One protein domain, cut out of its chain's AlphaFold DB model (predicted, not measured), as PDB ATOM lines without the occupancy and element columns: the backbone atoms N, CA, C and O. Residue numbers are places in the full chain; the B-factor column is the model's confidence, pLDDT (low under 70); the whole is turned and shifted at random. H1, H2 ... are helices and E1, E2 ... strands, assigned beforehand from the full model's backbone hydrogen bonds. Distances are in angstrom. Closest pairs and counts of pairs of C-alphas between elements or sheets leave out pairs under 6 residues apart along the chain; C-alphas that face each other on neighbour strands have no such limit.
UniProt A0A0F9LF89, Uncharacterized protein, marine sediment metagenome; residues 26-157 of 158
ATOM      1  N   GLY A  26      84.385 119.332  88.085       66.12
ATOM      2  CA  GLY A  26      84.394 118.363  89.194       66.12
ATOM      3  C   GLY A  26      83.847 118.810  90.553       66.12
ATOM      4  O   GLY A  26      84.151 118.164  91.555       66.12
ATOM      5  N   GLY A  27      83.048 119.876  90.626       85.75
ATOM      6  CA  GLY A  27      82.418 120.334  91.873       85.75
ATOM      7  C   GLY A  27      80.948 119.939  92.045       85.75
ATOM      8  O   GLY A  27      80.318 119.395  91.142       85.75
ATOM      9  N   PHE A  28      80.403 120.253  93.221       92.12
ATOM     10  CA  PHE A  28      78.957 120.361  93.410       92.12
ATOM     11  C   PHE A  28      78.455 121.671  92.787       92.12
ATOM     12  O   PHE A  28      79.126 122.698  92.895       92.12
ATOM     13  N   ASP A  29      77.287 121.644  92.155       90.00
ATOM     14  CA  ASP A  29      76.590 122.845  91.708       90.00
ATOM     15  C   ASP A  29      75.827 123.532  92.854       90.00
ATOM     16  O   ASP A  29      75.857 123.090  94.004       90.00
ATOM     17  N   THR A  30      75.126 124.628  92.546       89.19
ATOM     18  CA  THR A  30      74.393 125.409  93.558       89.19
ATOM     19  C   THR A  30      73.251 124.646  94.235       89.19
ATOM     20  O   THR A  30      72.785 125.081  95.286       89.19
ATOM     21  N   TYR A  31      72.786 123.542  93.646       88.38
ATOM     22  CA  TYR A  31      71.717 122.709  94.190       88.38
ATOM     23  C   TYR A  31      72.269 121.547  95.023       88.38
ATOM     24  O   TYR A  31      71.527 120.951  95.799       88.38
ATOM     25  N   GLY A  32      73.567 121.251  94.910       91.88
ATOM     26  CA  GLY A  32      74.225 120.142  95.599       91.88
ATOM     27  C   GLY A  32      74.462 118.922  94.711       91.88
ATOM     28  O   GLY A  32      74.760 117.856  95.239       91.88
ATOM     29  N   TYR A  33      74.359 119.037  93.383       91.44
ATOM     30  CA  TYR A  33      74.671 117.956  92.439       91.44
ATOM     31  C   TYR A  33      76.136 117.983  91.999       91.44
ATOM     32  O   TYR A  33      76.629 118.999  91.525       91.44
ATOM     33  N   ASN A  34      76.815 116.840  92.063       93.06
ATOM     34  CA  ASN A  34      78.089 116.581  91.397       93.06
ATOM     35  C   ASN A  34      77.906 115.412  90.420       93.06
ATOM     36  O   ASN A  34      78.024 114.242  90.794       93.06
ATOM     37  N   TYR A  35      77.607 115.737  89.162       89.31
ATOM     38  CA  TYR A  35      77.317 114.763  88.104       89.31
ATOM     39  C   TYR A  35      78.510 113.872  87.763       89.31
ATOM     40  O   TYR A  35      78.362 112.664  87.608       89.31
ATOM     41  N   GLN A  36      79.728 114.423  87.766       89.56
ATOM     42  CA  GLN A  36      80.937 113.628  87.532       89.56
ATOM     43  C   GLN A  36      81.129 112.564  88.619       89.56
ATOM     44  O   GLN A  36      81.485 111.416  88.336       89.56
ATOM     45  N   ALA A  37      80.847 112.930  89.870       93.00
ATOM     46  CA  ALA A  37      80.860 112.007  90.990       93.00
ATOM     47  C   ALA A  37      79.575 111.173  91.096       93.00
ATOM     48  O   ALA A  37      79.561 110.258  91.917       93.00
ATOM     49  N   ARG A  38      78.517 111.446  90.320       94.69
ATOM     50  CA  ARG A  38      77.173 110.856  90.468       94.69
ATOM     51  C   ARG A  38      76.671 110.901  91.908       94.69
ATOM     52  O   ARG A  38      76.353 109.870  92.509       94.69
ATOM     53  N   LEU A  39      76.762 112.086  92.498       95.25
ATOM     54  CA  LEU A  39      76.496 112.334  93.906       95.25
ATOM     55  C   LEU A  39      75.644 113.592  94.059       95.25
ATOM     56  O   LEU A  39      75.898 114.600  93.407       95.25
ATOM     57  N   PHE A  40      74.680 113.545  94.964       94.25
ATOM     58  CA  PHE A  40      73.959 114.707  95.452       94.25
ATOM     59  C   PHE A  40      74.219 114.834  96.946       94.25
ATOM     60  O   PHE A  40      74.242 113.827  97.655       94.25
ATOM     61  N   ASN A  41      74.422 116.054  97.417       95.19
ATOM     62  CA  ASN A  41      74.579 116.360  98.826       95.19
ATOM     63  C   ASN A  41      73.996 117.748  99.094       95.19
ATOM     64  O   ASN A  41      74.608 118.758  98.742       95.19
ATOM     65  N   GLY A  42      72.800 117.796  99.668       91.81
ATOM     66  CA  GLY A  42      72.090 119.050  99.867       91.81
ATOM     67  C   GLY A  42      70.740 118.860 100.537       91.81
ATOM     68  O   GLY A  42      70.416 117.793 101.051       91.81
ATOM     69  N   LEU A  43      69.938 119.919 100.540       87.62
ATOM     70  CA  LEU A  43      68.564 119.845 101.023       87.62
ATOM     71  C   LEU A  43      67.695 119.107 100.010       87.62
ATOM     72  O   LEU A  43      67.828 119.334  98.810       87.62
ATOM     73  N   LEU A  44      66.778 118.271 100.489       82.50
ATOM     74  CA  LEU A  44      65.843 117.517  99.655       82.50
ATOM     75  C   LEU A  44      65.096 118.430  98.668       82.50
ATOM     76  O   LEU A  44      64.968 118.075  97.500       82.50
ATOM     77  N   GLY A  45      64.724 119.643  99.095       77.06
ATOM     78  CA  GLY A  45      64.095 120.638  98.222       77.06
ATOM     79  C   GLY A  45      64.904 121.005  96.976       77.06
ATOM     80  O   GLY A  45      64.345 121.254  95.914       77.06
ATOM     81  N   ASN A  46      66.232 120.950  97.062       83.50
ATOM     82  CA  ASN A  46      67.107 121.258  95.935       83.50
ATOM     83  C   ASN A  46      67.267 120.082  94.964       83.50
ATOM     84  O   ASN A  46      67.744 120.281  93.846       83.50
ATOM     85  N   ALA A  47      66.902 118.860  95.368       83.25
ATOM     86  CA  ALA A  47      67.061 117.681  94.528       83.25
ATOM     87  C   ALA A  47      66.183 117.771  93.271       83.25
ATOM     88  O   ALA A  47      66.642 117.417  92.187       83.25
ATOM     89  N   ASP A  48      64.970 118.310  93.377       73.69
ATOM     90  CA  ASP A  48      64.073 118.453  92.223       73.69
ATOM     91  C   ASP A  48      64.386 119.684  91.359       73.69
ATOM     92  O   ASP A  48      63.877 119.824  90.251       73.69
ATOM     93  N   ARG A  49      65.247 120.591  91.853       75.69
ATOM     94  CA  ARG A  49      65.532 121.913  91.253       75.69
ATOM     95  C   ARG A  49      64.287 122.771  91.026       75.69
ATOM     96  O   ARG A  49      64.365 123.786  90.336       75.69
ATOM     97  N   ASP A  50      63.168 122.374  91.613       65.62
ATOM     98  CA  ASP A  50      61.917 123.090  91.537       65.62
ATOM     99  C   ASP A  50      61.852 124.102  92.683       65.62
ATOM    100  O   ASP A  50      62.093 123.783  93.848       65.62
ATOM    101  N   SER A  51      61.584 125.354  92.327       57.34
ATOM    102  CA  SER A  51      61.379 126.435  93.288       57.34
ATOM    103  C   SER A  51      59.937 126.523  93.771       57.34
ATOM    104  O   SER A  51      59.675 127.288  94.700       57.34
ATOM    105  N   ASP A  52      59.002 125.817  93.126       60.69
ATOM    106  CA  ASP A  52      57.612 125.787  93.554       60.69
ATOM    107  C   ASP A  52      57.472 124.868  94.782       60.69
ATOM    108  O   ASP A  52      57.627 123.642  94.690       60.69
ATOM    109  N   PRO A  53      57.178 125.449  95.964       56.00
ATOM    110  CA  PRO A  53      57.004 124.686  97.183       56.00
ATOM    111  C   PRO A  53      55.871 123.659  97.075       56.00
ATOM    112  O   PRO A  53      55.876 122.746  97.883       56.00
ATOM    113  N   ALA A  54      54.933 123.776  96.125       57.66
ATOM    114  CA  ALA A  54      53.811 122.854  95.949       57.66
ATOM    115  C   ALA A  54      54.146 121.580  95.148       57.66
ATOM    116  O   ALA A  54      53.373 120.617  95.187       57.66
ATOM    117  N   THR A  55      55.260 121.565  94.412       57.88
ATOM    118  CA  THR A  55      55.592 120.492  93.456       57.88
ATOM    119  C   THR A  55      56.967 119.869  93.660       57.88
ATOM    120  O   THR A  55      57.189 118.775  93.146       57.88
ATOM    121  N   TYR A  56      57.849 120.478  94.460       64.38
ATOM    122  CA  TYR A  56      59.168 119.899  94.731       64.38
ATOM    123  C   TYR A  56      59.096 118.574  95.518       64.38
ATOM    124  O   TYR A  56      58.207 118.338  96.349       64.38
ATOM    125  N   TRP A  57      60.093 117.709  95.309       58.69
ATOM    126  CA  TRP A  57      60.284 116.466  96.069       58.69
ATOM    127  C   TRP A  57      60.326 116.725  97.583       58.69
ATOM    128  O   TRP A  57      61.283 117.306  98.076       58.69
ATOM    129  N   GLY A  58      59.321 116.263  98.334       51.38
ATOM    130  CA  GLY A  58      59.200 116.521  99.781       51.38
ATOM    131  C   GLY A  58      58.090 117.506 100.170       51.38
ATOM    132  O   GLY A  58      57.917 117.785 101.354       51.38
ATOM    133  N   HIS A  59      57.298 118.000  99.209       42.78
ATOM    134  CA  HIS A  59      56.051 118.716  99.510       42.78
ATOM    135  C   HIS A  59      54.943 117.799 100.058       42.78
ATOM    136  O   HIS A  59      53.975 118.273 100.652       42.78
ATOM    137  N   SER A  60      55.049 116.481  99.882       49.53
ATOM    138  CA  SER A  60      53.967 115.605 100.307       49.53
ATOM    139  C   SER A  60      53.916 115.495 101.833       49.53
ATOM    140  O   SER A  60      54.843 115.007 102.468       49.53
ATOM    141  N   THR A  61      52.767 115.815 102.420       50.16
ATOM    142  CA  THR A  61      52.357 115.259 103.722       50.16
ATOM    143  C   THR A  61      52.106 113.749 103.649       50.16
ATOM    144  O   THR A  61      51.713 113.143 104.644       50.16
ATOM    145  N   ASP A  62      52.266 113.152 102.465       47.62
ATOM    146  CA  ASP A  62      51.998 111.750 102.218       47.62
ATOM    147  C   ASP A  62      52.985 110.885 102.990       47.62
ATOM    148  O   ASP A  62      54.207 110.926 102.809       47.62
ATOM    149  N   VAL A  63      52.404 110.092 103.878       54.59
ATOM    150  CA  VAL A  63      53.077 109.001 104.550       54.59
ATOM    151  C   VAL A  63      53.185 107.865 103.544       54.59
ATOM    152  O   VAL A  63      52.179 107.295 103.126       54.59
ATOM    153  N   THR A  64      54.404 107.534 103.133       58.59
ATOM    154  CA  THR A  64      54.653 106.286 102.412       58.59
ATOM    155  C   THR A  64      54.927 105.209 103.445       58.59
ATOM    156  O   THR A  64      55.950 105.239 104.114       58.59
ATOM    157  N   THR A  65      54.036 104.240 103.599       63.38
ATOM    158  CA  THR A  65      54.323 103.101 104.474       63.38
ATOM    159  C   THR A  65      55.174 102.087 103.708       63.38
ATOM    160  O   THR A  65      54.698 101.473 102.753       63.38
ATOM    161  N   ILE A  66      56.429 101.892 104.114       61.56
ATOM    162  CA  ILE A  66      57.310 100.844 103.573       61.56
ATOM    163  C   ILE A  66      57.460  99.776 104.650       61.56
ATOM    164  O   ILE A  66      57.945 100.065 105.739       61.56
ATOM    165  N   ASP A  67      57.010  98.553 104.362       61.84
ATOM    166  CA  ASP A  67      57.090  97.405 105.280       61.84
ATOM    167  C   ASP A  67      56.517  97.687 106.687       61.84
ATOM    168  O   ASP A  67      57.029  97.229 107.706       61.84
ATOM    169  N   GLY A  68      55.421  98.454 106.740       58.94
ATOM    170  CA  GLY A  68      54.745  98.832 107.986       58.94
ATOM    171  C   GLY A  68      55.357 100.034 108.710       58.94
ATOM    172  O   GLY A  68      54.921 100.351 109.813       58.94
ATOM    173  N   ILE A  69      56.345 100.699 108.106       57.66
ATOM    174  CA  ILE A  69      56.967 101.904 108.651       57.66
ATOM    175  C   ILE A  69      56.477 103.110 107.876       57.66
ATOM    176  O   ILE A  69      56.760 103.264 106.688       57.66
ATOM    177  N   ASP A  70      55.752 103.958 108.591       58.09
ATOM    178  CA  ASP A  70      55.268 105.237 108.109       58.09
ATOM    179  C   ASP A  70      56.452 106.179 107.886       58.09
ATOM    180  O   ASP A  70      57.006 106.769 108.812       58.09
ATOM    181  N   TYR A  71      56.861 106.307 106.628       57.94
ATOM    182  CA  TYR A  71      57.794 107.329 106.188       57.94
ATOM    183  C   TYR A  71      56.993 108.586 105.868       57.94
ATOM    184  O   TYR A  71      56.337 108.670 104.831       57.94
ATOM    185  N   VAL A  72      57.030 109.569 106.762       54.50
ATOM    186  CA  VAL A  72      56.606 110.929 106.416       54.50
ATOM    187  C   VAL A  72      57.630 111.451 105.422       54.50
ATOM    188  O   VAL A  72      58.825 111.439 105.733       54.50
ATOM    189  N   ALA A  73      57.190 111.874 104.232       54.72
ATOM    190  CA  ALA A  73      58.123 112.453 103.285       54.72
ATOM    191  C   ALA A  73      58.871 113.609 103.979       54.72
ATOM    192  O   ALA A  73      58.247 114.492 104.575       54.72
ATOM    193  N   PRO A  74      60.206 113.570 103.978       59.91
ATOM    194  CA  PRO A  74      60.993 114.538 104.686       59.91
ATOM    195  C   PRO A  74      60.663 115.932 104.151       59.91
ATOM    196  O   PRO A  74      60.622 116.152 102.943       59.91
ATOM    197  N   VAL A  75      60.407 116.882 105.045       64.69
ATOM    198  CA  VAL A  75      60.133 118.277 104.666       64.69
ATOM    199  C   VAL A  75      61.344 118.886 103.943       64.69
ATOM    200  O   VAL A  75      62.459 118.396 104.124       64.69
ATOM    201  N   ALA A  76      61.175 119.985 103.193       63.12
ATOM    202  CA  ALA A  76      62.255 120.711 102.491       63.12
ATOM    203  C   ALA A  76      63.575 120.860 103.275       63.12
ATOM    204  O   ALA A  76      64.647 120.842 102.675       63.12
ATOM    205  N   GLY A  77      63.506 121.010 104.604       71.94
ATOM    206  CA  GLY A  77      64.672 121.134 105.488       71.94
ATOM    207  C   GLY A  77      65.471 119.845 105.708       71.94
ATOM    208  O   GLY A  77      66.483 119.868 106.404       71.94
ATOM    209  N   THR A  78      65.039 118.725 105.139       84.31
ATOM    210  CA  THR A  78      65.721 117.438 105.263       84.31
ATOM    211  C   THR A  78      66.987 117.439 104.441       84.31
ATOM    212  O   THR A  78      66.981 117.766 103.255       84.31
ATOM    213  N   HIS A  79      68.071 117.000 105.061       89.88
ATOM    214  CA  HIS A  79      69.313 116.762 104.364       89.88
ATOM    215  C   HIS A  79      69.251 115.432 103.610       89.88
ATOM    216  O   HIS A  79      68.945 114.392 104.192       89.88
ATOM    217  N   LEU A  80      69.562 115.460 102.321       91.25
ATOM    218  CA  LEU A  80      69.602 114.300 101.449       91.25
ATOM    219  C   LEU A  80      71.007 114.138 100.870       91.25
ATOM    220  O   LEU A  80      71.563 115.043 100.247       91.25
ATOM    221  N   VAL A  81      71.540 112.928 100.999       95.69
ATOM    222  CA  VAL A  81      72.694 112.468 100.227       95.69
ATOM    223  C   VAL A  81      72.221 111.399  99.255       95.69
ATOM    224  O   VAL A  81      71.706 110.366  99.686       95.69
ATOM    225  N   MET A  82      72.415 111.621  97.955       95.88
ATOM    226  CA  MET A  82      72.172 110.593  96.941       95.88
ATOM    227  C   MET A  82      73.463 110.145  96.286       95.88
ATOM    228  O   MET A  82      74.375 110.939  96.075       95.88
ATOM    229  N   LYS A  83      73.503 108.880  95.884       97.31
ATOM    230  CA  LYS A  83      74.533 108.317  95.009       97.31
ATOM    231  C   LYS A  83      73.844 107.472  93.957       97.31
ATOM    232  O   LYS A  83      72.954 106.705  94.308       97.31
ATOM    233  N   TRP A  84      74.267 107.558  92.705       97.56
ATOM    234  CA  TRP A  84      73.675 106.745  91.644       97.56
ATOM    235  C   TRP A  84      74.709 106.065  90.752       97.56
ATOM    236  O   TRP A  84      75.901 106.401  90.729       97.56
ATOM    237  N   SER A  85      74.241 105.038  90.052       97.75
ATOM    238  CA  SER A  85      75.024 104.275  89.090       97.75
ATOM    239  C   SER A  85      75.196 105.036  87.778       97.75
ATOM    240  O   SER A  85      74.462 105.977  87.489       97.75
ATOM    241  N   LYS A  86      76.160 104.619  86.950       96.50
ATOM    242  CA  LYS A  86      76.283 105.170  85.595       96.50
ATOM    243  C   LYS A  86      75.046 104.861  84.741       96.50
ATOM    244  O   LYS A  86      74.593 105.734  84.024       96.50
ATOM    245  N   ALA A  87      74.471 103.665  84.856       97.12
ATOM    246  CA  ALA A  87      73.262 103.322  84.110       97.12
ATOM    247  C   ALA A  87      72.050 104.170  84.532       97.12
ATOM    248  O   ALA A  87      71.217 104.494  83.698       97.12
ATOM    249  N   TRP A  88      71.966 104.565  85.808       96.06
ATOM    250  CA  TRP A  88      70.979 105.548  86.253       96.06
ATOM    251  C   TRP A  88      71.247 106.927  85.646       96.06
ATOM    252  O   TRP A  88      70.322 107.571  85.172       96.06
ATOM    253  N   ASP A  89      72.504 107.374  85.674       95.50
ATOM    254  CA  ASP A  89      72.928 108.668  85.130       95.50
ATOM    255  C   ASP A  89      72.562 108.786  83.645       95.50
ATOM    256  O   ASP A  89      71.822 109.686  83.260       95.50
ATOM    257  N   ASP A  90      72.973 107.796  82.851       95.94
ATOM    258  CA  ASP A  90      72.738 107.751  81.408       95.94
ATOM    259  C   ASP A  90      71.241 107.667  81.062       95.94
ATOM    260  O   ASP A  90      70.807 108.224  80.056       95.94
ATOM    261  N   ALA A  91      70.438 106.977  81.880       95.12
ATOM    262  CA  ALA A  91      68.999 106.852  81.653       95.12
ATOM    263  C   ALA A  91      68.187 108.053  82.158       95.12
ATOM    264  O   ALA A  91      67.066 108.277  81.703       95.12
ATOM    265  N   LYS A  92      68.717 108.813  83.123       90.62
ATOM    266  CA  LYS A  92      68.028 109.962  83.721       90.62
ATOM    267  C   LYS A  92      68.405 111.292  83.076       90.62
ATOM    268  O   LYS A  92      67.561 112.183  83.032       90.62
ATOM    269  N   PHE A  93      69.662 111.434  82.669       89.38
ATOM    270  CA  PHE A  93      70.250 112.686  82.193       89.38
ATOM    271  C   PHE A  93      70.877 112.568  80.804       89.38
ATOM    272  O   PHE A  93      71.378 113.567  80.313       89.38
ATOM    273  N   GLY A  94      70.926 111.370  80.217       90.00
ATOM    274  CA  GLY A  94      71.602 111.162  78.943       90.00
ATOM    275  C   GLY A  94      73.128 111.308  79.013       90.00
ATOM    276  O   GLY A  94      73.699 111.680  80.046       90.00
ATOM    277  N   PRO A  95      73.838 110.962  77.926       87.12
ATOM    278  CA  PRO A  95      75.277 111.179  77.805       87.12
ATOM    279  C   PRO A  95      75.715 112.646  77.921       87.12
ATOM    280  O   PRO A  95      76.865 112.891  78.299       87.12
ATOM    281  N   ASP A  96      74.855 113.605  77.568       83.06
ATOM    282  CA  ASP A  96      75.149 115.039  77.670       83.06
ATOM    283  C   ASP A  96      74.926 115.622  79.084       83.06
ATOM    284  O   ASP A  96      75.405 116.723  79.382       83.06
ATOM    285  N   GLY A  97      74.289 114.860  79.981       82.81
ATOM    286  CA  GLY A  97      73.985 115.260  81.354       82.81
ATOM    287  C   GLY A  97      72.795 116.220  81.474       82.81
ATOM    288  O   GLY A  97      72.591 116.805  82.545       82.81
ATOM    289  N   ILE A  98      72.027 116.415  80.402       81.88
ATOM    290  CA  ILE A  98      70.851 117.271  80.321       81.88
ATOM    291  C   ILE A  98      69.603 116.392  80.322       81.88
ATOM    292  O   ILE A  98      69.285 115.684  79.380       81.88
ATOM    293  N   ARG A  99      68.831 116.510  81.400       83.81
ATOM    294  CA  ARG A  99      67.555 115.812  81.537       83.81
ATOM    295  C   ARG A  99      66.523 116.283  80.502       83.81
ATOM    296  O   ARG A  99      66.339 117.483  80.311       83.81
ATOM    297  N   ASP A 100      65.758 115.323  80.000       84.00
ATOM    298  CA  ASP A 100      64.626 115.453  79.085       84.00
ATOM    299  C   ASP A 100      65.016 116.122  77.741       84.00
ATOM    300  O   ASP A 100      64.221 116.860  77.150       84.00
ATOM    301  N   ASN A 101      66.237 115.858  77.248       87.44
ATOM    302  CA  ASN A 101      66.779 116.393  75.985       87.44
ATOM    303  C   ASN A 101      66.732 115.385  74.815       87.44
ATOM    304  O   ASN A 101      67.020 115.737  73.668       87.44
ATOM    305  N   GLY A 102      66.303 114.144  75.070       91.94
ATOM    306  CA  GLY A 102      66.046 113.130  74.046       91.94
ATOM    307  C   GLY A 102      67.249 112.257  73.681       91.94
ATOM    308  O   GLY A 102      67.162 111.499  72.712       91.94
ATOM    309  N   ASP A 103      68.355 112.351  74.420       94.06
ATOM    310  CA  ASP A 103      69.526 111.477  74.305       94.06
ATOM    311  C   ASP A 103      69.625 110.447  75.453       94.06
ATOM    312  O   ASP A 103      70.585 109.672  75.508       94.06
ATOM    313  N   GLU A 104      68.624 110.386  76.339       94.88
ATOM    314  CA  GLU A 104      68.569 109.445  77.455       94.88
ATOM    315  C   GLU A 104      68.596 107.991  76.979       94.88
ATOM    316  O   GLU A 104      67.887 107.577  76.055       94.88
ATOM    317  N   LEU A 105      69.409 107.176  77.652       95.88
ATOM    318  CA  LEU A 105      69.506 105.757  77.340       95.88
ATOM    319  C   LEU A 105      68.368 104.956  77.994       95.88
ATOM    320  O   LEU A 105      67.828 105.348  79.030       95.88
ATOM    321  N   PRO A 106      68.002 103.786  77.440       95.56
ATOM    322  CA  PRO A 106      67.050 102.901  78.094       95.56
ATOM    323  C   PRO A 106      67.510 102.511  79.502       95.56
ATOM    324  O   PRO A 106      68.681 102.197  79.726       95.56
ATOM    325  N   TRP A 107      66.563 102.454  80.438       95.44
ATOM    326  CA  TRP A 107      66.807 101.890  81.761       95.44
ATOM    327  C   TRP A 107      67.257 100.427  81.665       95.44
ATOM    328  O   TRP A 107      66.759  99.653  80.845       95.44
ATOM    329  N   THR A 108      68.187 100.041  82.535       95.88
ATOM    330  CA  THR A 108      68.722  98.676  82.624       95.88
ATOM    331  C   THR A 108      68.791  98.236  84.081       95.88
ATOM    332  O   THR A 108      68.728  99.066  84.987       95.88
ATOM    333  N   THR A 109      68.977  96.939  84.336       95.06
ATOM    334  CA  THR A 109      69.125  96.396  85.701       95.06
ATOM    335  C   THR A 109      70.364  96.900  86.440       95.06
ATOM    336  O   THR A 109      70.463  96.732  87.650       95.06
ATOM    337  N   ASP A 110      71.302  97.547  85.744       97.44
ATOM    338  CA  ASP A 110      72.459  98.193  86.368       97.44
ATOM    339  C   ASP A 110      72.117  99.588  86.928       97.44
ATOM    340  O   ASP A 110      72.942 100.223  87.600       97.44
ATOM    341  N   ALA A 111      70.914 100.106  86.647       97.75
ATOM    342  CA  ALA A 111      70.451 101.400  87.124       97.75
ATOM    343  C   ALA A 111      70.016 101.322  88.592       97.75
ATOM    344  O   ALA A 111      69.077 100.610  88.955       97.75
ATOM    345  N   TRP A 112      70.687 102.100  89.440       97.56
ATOM    346  CA  TRP A 112      70.349 102.213  90.854       97.56
ATOM    347  C   TRP A 112      70.651 103.605  91.399       97.56
ATOM    348  O   TRP A 112      71.571 104.284  90.931       97.56
ATOM    349  N   VAL A 113      69.915 103.986  92.440       96.75
ATOM    350  CA  VAL A 113      70.166 105.161  93.276       96.75
ATOM    351  C   VAL A 113      70.056 104.769  94.746       96.75
ATOM    352  O   VAL A 113      69.252 103.921  95.133       96.75
ATOM    353  N   THR A 114      70.896 105.357  95.585       96.56
ATOM    354  CA  THR A 114      70.760 105.283  97.036       96.56
ATOM    355  C   THR A 114      70.412 106.651  97.568       96.56
ATOM    356  O   THR A 114      71.099 107.607  97.209       96.56
ATOM    357  N   ASN A 115      69.444 106.722  98.471       93.38
ATOM    358  CA  ASN A 115      69.054 107.955  99.139       93.38
ATOM    359  C   ASN A 115      69.295 107.797 100.634       93.38
ATOM    360  O   ASN A 115      68.846 106.815 101.222       93.38
ATOM    361  N   HIS A 116      69.989 108.751 101.240       93.69
ATOM    362  CA  HIS A 116      70.168 108.840 102.680       93.69
ATOM    363  C   HIS A 116      69.601 110.171 103.157       93.69
ATOM    364  O   HIS A 116      70.157 111.230 102.866       93.69
ATOM    365  N   TYR A 117      68.484 110.099 103.867       90.25
ATOM    366  CA  TYR A 117      67.796 111.251 104.425       90.25
ATOM    367  C   TYR A 117      68.174 111.423 105.891       90.25
ATOM    368  O   TYR A 117      68.328 110.442 106.620       90.25
ATOM    369  N   THR A 118      68.284 112.672 106.326       90.81
ATOM    370  CA  THR A 118      68.467 113.050 107.726       90.81
ATOM    371  C   THR A 118      67.586 114.250 108.040       90.81
ATOM    372  O   THR A 118      67.693 115.289 107.382       90.81
ATOM    373  N   TRP A 119      66.729 114.122 109.049       87.50
ATOM    374  CA  TRP A 119      65.877 115.205 109.542       87.50
ATOM    375  C   TRP A 119      65.865 115.225 111.068       87.50
ATOM    376  O   TRP A 119      66.297 114.274 111.716       87.50
ATOM    377  N   THR A 120      65.374 116.327 111.631       85.94
ATOM    378  CA  THR A 120      65.200 116.493 113.075       85.94
ATOM    379  C   THR A 120      63.788 116.984 113.355       85.94
ATOM    380  O   THR A 120      63.334 117.937 112.719       85.94
ATOM    381  N   ASP A 121      63.114 116.362 114.314       82.25
ATOM    382  CA  ASP A 121      61.792 116.744 114.810       82.25
ATOM    383  C   ASP A 121      61.779 116.830 116.352       82.25
ATOM    384  O   ASP A 121      62.818 117.043 116.985       82.25
ATOM    385  N   ALA A 122      60.598 116.742 116.974       84.62
ATOM    386  CA  ALA A 122      60.452 116.813 118.428       84.62
ATOM    387  C   ALA A 122      60.941 115.545 119.157       84.62
ATOM    388  O   ALA A 122      61.156 115.587 120.370       84.62
ATOM    389  N   GLN A 123      61.086 114.427 118.447       83.38
ATOM    390  CA  GLN A 123      61.492 113.124 118.965       83.38
ATOM    391  C   GLN A 123      63.002 112.904 118.824       83.38
ATOM    392  O   GLN A 123      63.587 112.185 119.636       83.38
ATOM    393  N   GLY A 124      63.650 113.566 117.866       88.12
ATOM    394  CA  GLY A 124      65.102 113.589 117.746       88.12
ATOM    395  C   GLY A 124      65.576 113.771 116.313       88.12
ATOM    396  O   GLY A 124      64.853 114.270 115.455       88.12
ATOM    397  N   THR A 125      66.830 113.393 116.069       89.69
ATOM    398  CA  THR A 125      67.371 113.275 114.712       89.69
ATOM    399  C   THR A 125      67.150 111.859 114.214       89.69
ATOM    400  O   THR A 125      67.535 110.903 114.886       89.69
ATOM    401  N   HIS A 126      66.597 111.753 113.013       86.31
ATOM    402  CA  HIS A 126      66.264 110.502 112.356       86.31
ATOM    403  C   HIS A 126      67.030 110.358 111.046       86.31
ATOM    404  O   HIS A 126      67.377 111.344 110.383       86.31
ATOM    405  N   THR A 127      67.288 109.113 110.662       90.75
ATOM    406  CA  THR A 127      67.960 108.751 109.418       90.75
ATOM    407  C   THR A 127      67.220 107.629 108.715       90.75
ATOM    408  O   THR A 127      66.801 106.651 109.334       90.75
ATOM    409  N   VAL A 128      67.109 107.727 107.393       88.94
ATOM    410  CA  VAL A 128      66.673 106.590 106.582       88.94
ATOM    411  C   VAL A 128      67.522 106.460 105.332       88.94
ATOM    412  O   VAL A 128      67.842 107.443 104.665       88.94
ATOM    413  N   TYR A 129      67.900 105.224 105.031       92.31
ATOM    414  CA  TYR A 129      68.624 104.843 103.833       92.31
ATOM    415  C   TYR A 129      67.740 103.951 102.965       92.31
ATOM    416  O   TYR A 129      67.229 102.941 103.446       92.31
ATOM    417  N   PHE A 130      67.658 104.264 101.674       91.56
ATOM    418  CA  PHE A 130      67.080 103.396 100.653       91.56
ATOM    419  C   PHE A 130      68.111 103.054  99.585       91.56
ATOM    420  O   PHE A 130      68.908 103.900  99.181       91.56
ATOM    421  N   ARG A 131      68.047 101.823  99.078       94.81
ATOM    422  CA  ARG A 131      68.603 101.446  97.777       94.81
ATOM    423  C   ARG A 131      67.446 101.143  96.843       94.81
ATOM    424  O   ARG A 131      66.646 100.262  97.139       94.81
ATOM    425  N   ILE A 132      67.382 101.880  95.746       93.31
ATOM    426  CA  ILE A 132      66.334 101.796  94.738       93.31
ATOM    427  C   ILE A 132      66.990 101.314  93.449       93.31
ATOM    428  O   ILE A 132      67.973 101.901  92.994       93.31
ATOM    429  N   GLU A 133      66.468 100.240  92.873       96.50
ATOM    430  CA  GLU A 133      66.996  99.627  91.654       96.50
ATOM    431  C   GLU A 133      65.902  99.539  90.598       96.50
ATOM    432  O   GLU A 133      64.726  99.357  90.925       96.50
ATOM    433  N   TRP A 134      66.283  99.682  89.331       95.69
ATOM    434  CA  TRP A 134      65.376  99.414  88.225       95.69
ATOM    435  C   TRP A 134      65.160  97.907  88.095       95.69
ATOM    436  O   TRP A 134      66.117  97.140  87.973       95.69
ATOM    437  N   THR A 135      63.901  97.482  88.104       93.88
ATOM    438  CA  THR A 135      63.518  96.060  88.067       93.88
ATOM    439  C   THR A 135      62.625  95.714  86.876       93.88
ATOM    440  O   THR A 135      62.212  94.565  86.726       93.88
ATOM    441  N   GLY A 136      62.378  96.681  85.989       91.62
ATOM    442  CA  GLY A 136      61.459  96.547  84.864       91.62
ATOM    443  C   GLY A 136      60.050  97.026  85.202       91.62
ATOM    444  O   GLY A 136      59.767  97.469  86.310       91.62
ATOM    445  N   SER A 137      59.149  96.968  84.219       89.88
ATOM    446  CA  SER A 137      57.760  97.404  84.395       89.88
ATOM    447  C   SER A 137      57.061  96.637  85.521       89.88
ATOM    448  O   SER A 137      57.139  95.409  85.564       89.88
ATOM    449  N   GLY A 138      56.311  97.347  86.362       85.06
ATOM    450  CA  GLY A 138      55.568  96.776  87.489       85.06
ATOM    451  C   GLY A 138      56.255  96.929  88.848       85.06
ATOM    452  O   GLY A 138      55.787  96.345  89.821       85.06
ATOM    453  N   GLY A 139      57.344  97.702  88.931       80.44
ATOM    454  CA  GLY A 139      57.989  98.039  90.200       80.44
ATOM    455  C   GLY A 139      57.100  98.882  91.126       80.44
ATOM    456  O   GLY A 139      56.250  99.644  90.669       80.44
ATOM    457  N   GLU A 140      57.312  98.752  92.437       81.25
ATOM    458  CA  GLU A 140      56.540  99.445  93.483       81.25
ATOM    459  C   GLU A 140      56.761 100.969  93.491       81.25
ATOM    460  O   GLU A 140      55.867 101.725  93.865       81.25
ATOM    461  N   LEU A 141      57.932 101.430  93.042       79.25
ATOM    462  CA  LEU A 141      58.260 102.843  92.889       79.25
ATOM    463  C   LEU A 141      58.224 103.235  91.417       79.25
ATOM    464  O   LEU A 141      58.847 102.595  90.565       79.25
ATOM    465  N   TRP A 142      57.494 104.311  91.121       80.75
ATOM    466  CA  TRP A 142      57.386 104.897  89.779       80.75
ATOM    467  C   TRP A 142      57.047 103.870  88.681       80.75
ATOM    468  O   TRP A 142      57.488 104.002  87.542       80.75
ATOM    469  N   ALA A 143      56.295 102.820  89.042       84.25
ATOM    470  CA  ALA A 143      55.910 101.696  88.185       84.25
ATOM    471  C   ALA A 143      57.076 100.908  87.541       84.25
ATOM    472  O   ALA A 143      56.831 100.093  86.647       84.25
ATOM    473  N   ALA A 144      58.328 101.124  87.961       88.81
ATOM    474  CA  ALA A 144      59.505 100.535  87.307       88.81
ATOM    475  C   ALA A 144      60.685 100.197  88.241       88.81
ATOM    476  O   ALA A 144      61.660  99.571  87.818       88.81
ATOM    477  N   PHE A 145      60.619 100.628  89.501       90.00
ATOM    478  CA  PHE A 145      61.713 100.522  90.456       90.00
ATOM    479  C   PHE A 145      61.276  99.808  91.730       90.00
ATOM    480  O   PHE A 145      60.098  99.774  92.089       90.00
ATOM    481  N   THR A 146      62.248  99.251  92.438       90.06
ATOM    482  CA  THR A 146      62.039  98.537  93.696       90.06
ATOM    483  C   THR A 146      63.037  99.018  94.733       90.06
ATOM    484  O   THR A 146      64.220  99.191  94.437       90.06
ATOM    485  N   ILE A 147      62.575  99.195  95.967       90.31
ATOM    486  CA  ILE A 147      63.431  99.352  97.134       90.31
ATOM    487  C   ILE A 147      63.992  97.968  97.455       90.31
ATOM    488  O   ILE A 147      63.278  97.061  97.878       90.31
ATOM    489  N   THR A 148      65.284  97.768  97.234       93.00
ATOM    490  CA  THR A 148      65.955  96.485  97.501       93.00
ATOM    491  C   THR A 148      66.654  96.457  98.852       93.00
ATOM    492  O   THR A 148      67.075  95.398  99.319       93.00
ATOM    493  N   ARG A 149      66.778  97.618  99.501       92.75
ATOM    494  CA  ARG A 149      67.278  97.747 100.870       92.75
ATOM    495  C   ARG A 149      66.694  98.979 101.533       92.75
ATOM    496  O   ARG A 149      66.704 100.047 100.922       92.75
ATOM    497  N   ALA A 150      66.306  98.841 102.797       91.00
ATOM    498  CA  ALA A 150      65.864  99.955 103.621       91.00
ATOM    499  C   ALA A 150      66.409  99.840 105.054       91.00
ATOM    500  O   ALA A 150      66.406  98.759 105.650       91.00
ATOM    501  N   ILE A 151      66.912 100.952 105.596       91.12
ATOM    502  CA  ILE A 151      67.435 101.045 106.967       91.12
ATOM    503  C   ILE A 151      66.887 102.321 107.601       91.12
ATOM    504  O   ILE A 151      67.141 103.393 107.064       91.12
ATOM    505  N   PHE A 152      66.194 102.214 108.732       89.69
ATOM    506  CA  PHE A 152      65.667 103.341 109.506       89.69
ATOM    507  C   PHE A 152      66.335 103.369 110.881       89.69
ATOM    508  O   PHE A 152      66.344 102.352 111.572       89.69
ATOM    509  N   ASP A 153      66.958 104.488 111.250       89.75
ATOM    510  CA  ASP A 153      67.684 104.665 112.518       89.75
ATOM    511  C   ASP A 153      68.629 103.493 112.854       89.75
ATOM    512  O   ASP A 153      68.715 102.990 113.973       89.75
ATOM    513  N   GLY A 154      69.346 103.023 111.826       89.81
ATOM    514  CA  GLY A 154      70.289 101.904 111.916       89.81
ATOM    515  C   GLY A 154      69.654 100.508 111.924       89.81
ATOM    516  O   GLY A 154      70.378  99.513 111.854       89.81
ATOM    517  N   GLN A 155      68.328 100.398 111.955       89.31
ATOM    518  CA  GLN A 155      67.608  99.129 111.893       89.31
ATOM    519  C   GLN A 155      67.273  98.767 110.449       89.31
ATOM    520  O   GLN A 155      66.685  99.558 109.717       89.31
ATOM    521  N   LYS A 156      67.649  97.557 110.024       90.31
ATOM    522  CA  LYS A 156      67.272  97.035 108.709       90.31
ATOM    523  C   LYS A 156      65.776  96.723 108.703       90.31
ATOM    524  O   LYS A 156      65.328  95.906 109.503       90.31
ATOM    525  N   ILE A 157      65.055  97.324 107.766       86.75
ATOM    526  CA  ILE A 157      63.602  97.164 107.614       86.75
ATOM    527  C   ILE A 157      63.239  96.472 106.289       86.75
ATOM    528  O   ILE A 157      62.148  95.929 106.181       86.75
TER     529      ILE A 157
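This is residues 26 to 157 of the 158 residues of an uncharacterized protein of marine sediment metagenome (UniProt A0A0F9LF89). Picture one twisted wall of five antiparallel strands, with the short helix H1 over one face beside E1 and E4, and the helix H2 at one end of the sheet. A small two-strand hairpin, E2 and E3, is held off that same face by loops, away from the five strands. The printed part has 132 residues, with named elements in the order E1, H1, E2, E3, E4, H2, E5, E6, E7; the large sheet runs E1, E4, E5, E6, E7. The class is mixed, helices and strands, though under half of the residues are in named elements. The whole is compact, with a radius of gyration of the C-alphas of 15.0 A and spans of 45 by 33 by 27 A.

Start at E1, residues 39 to 43, an edge strand; residues 33 to 34 pair antiparallel with its residues 39 to 40. H1, residues 44 to 47, is on the sheet at a height of 7.8 A. Further on, E2, residues 63 to 66, and E3, residues 69 to 72, form a hairpin, with N 64 and O 71 2.8 A apart. Both are apart from the strands of the large sheet. E4, residues 79 to 84, is antiparallel to E1, with N 40 and O 82 2.8 A apart. H2, residues 86 to 93, only grazes the sheet with its residues 86 to 89; its closest C-alphas to E5, residues 112 to 120, are those of Trp 88 and Trp 112, 5.7 A apart. E5 is antiparallel to E4, with N 116 and O 81 at 2.8 A. E5, E6, residues 125 to 134, and E7, residues 145 to 152, make a meander, each strand the antiparallel neighbour of the one before; look at N 117 and O 128, 2.8 A, and N 148 and O 131, 2.8 A. E7, the other edge strand, bends by 58 degrees at residue 149. In H2 every O i to N i+4 pair is within hydrogen-bond range; H1 is too short for one.

Find C-alpha 39 at (76.496, 112.334, 93.906), where E1 begins. E4 runs 16.8 A, H2 10.2 A and E5 26.9 A. E6, the longest strand, starts at C-alpha 125, (67.371, 113.275, 114.712), and runs 30.0 A. E7 covers 19.7 A and ends at C-alpha 152, (65.667, 103.341, 109.506).

The two C-alphas farthest apart, those of Asp 103 and Gln 123, are 45.4 A apart. The printed part has no cut. The links H1 to E2, with 15 residues, and H2 to E5, with 18, are long. The mean pLDDT of the printed part is 83.1; residue 26 and residues 50 to 76, which include E2 and E3, are under 70.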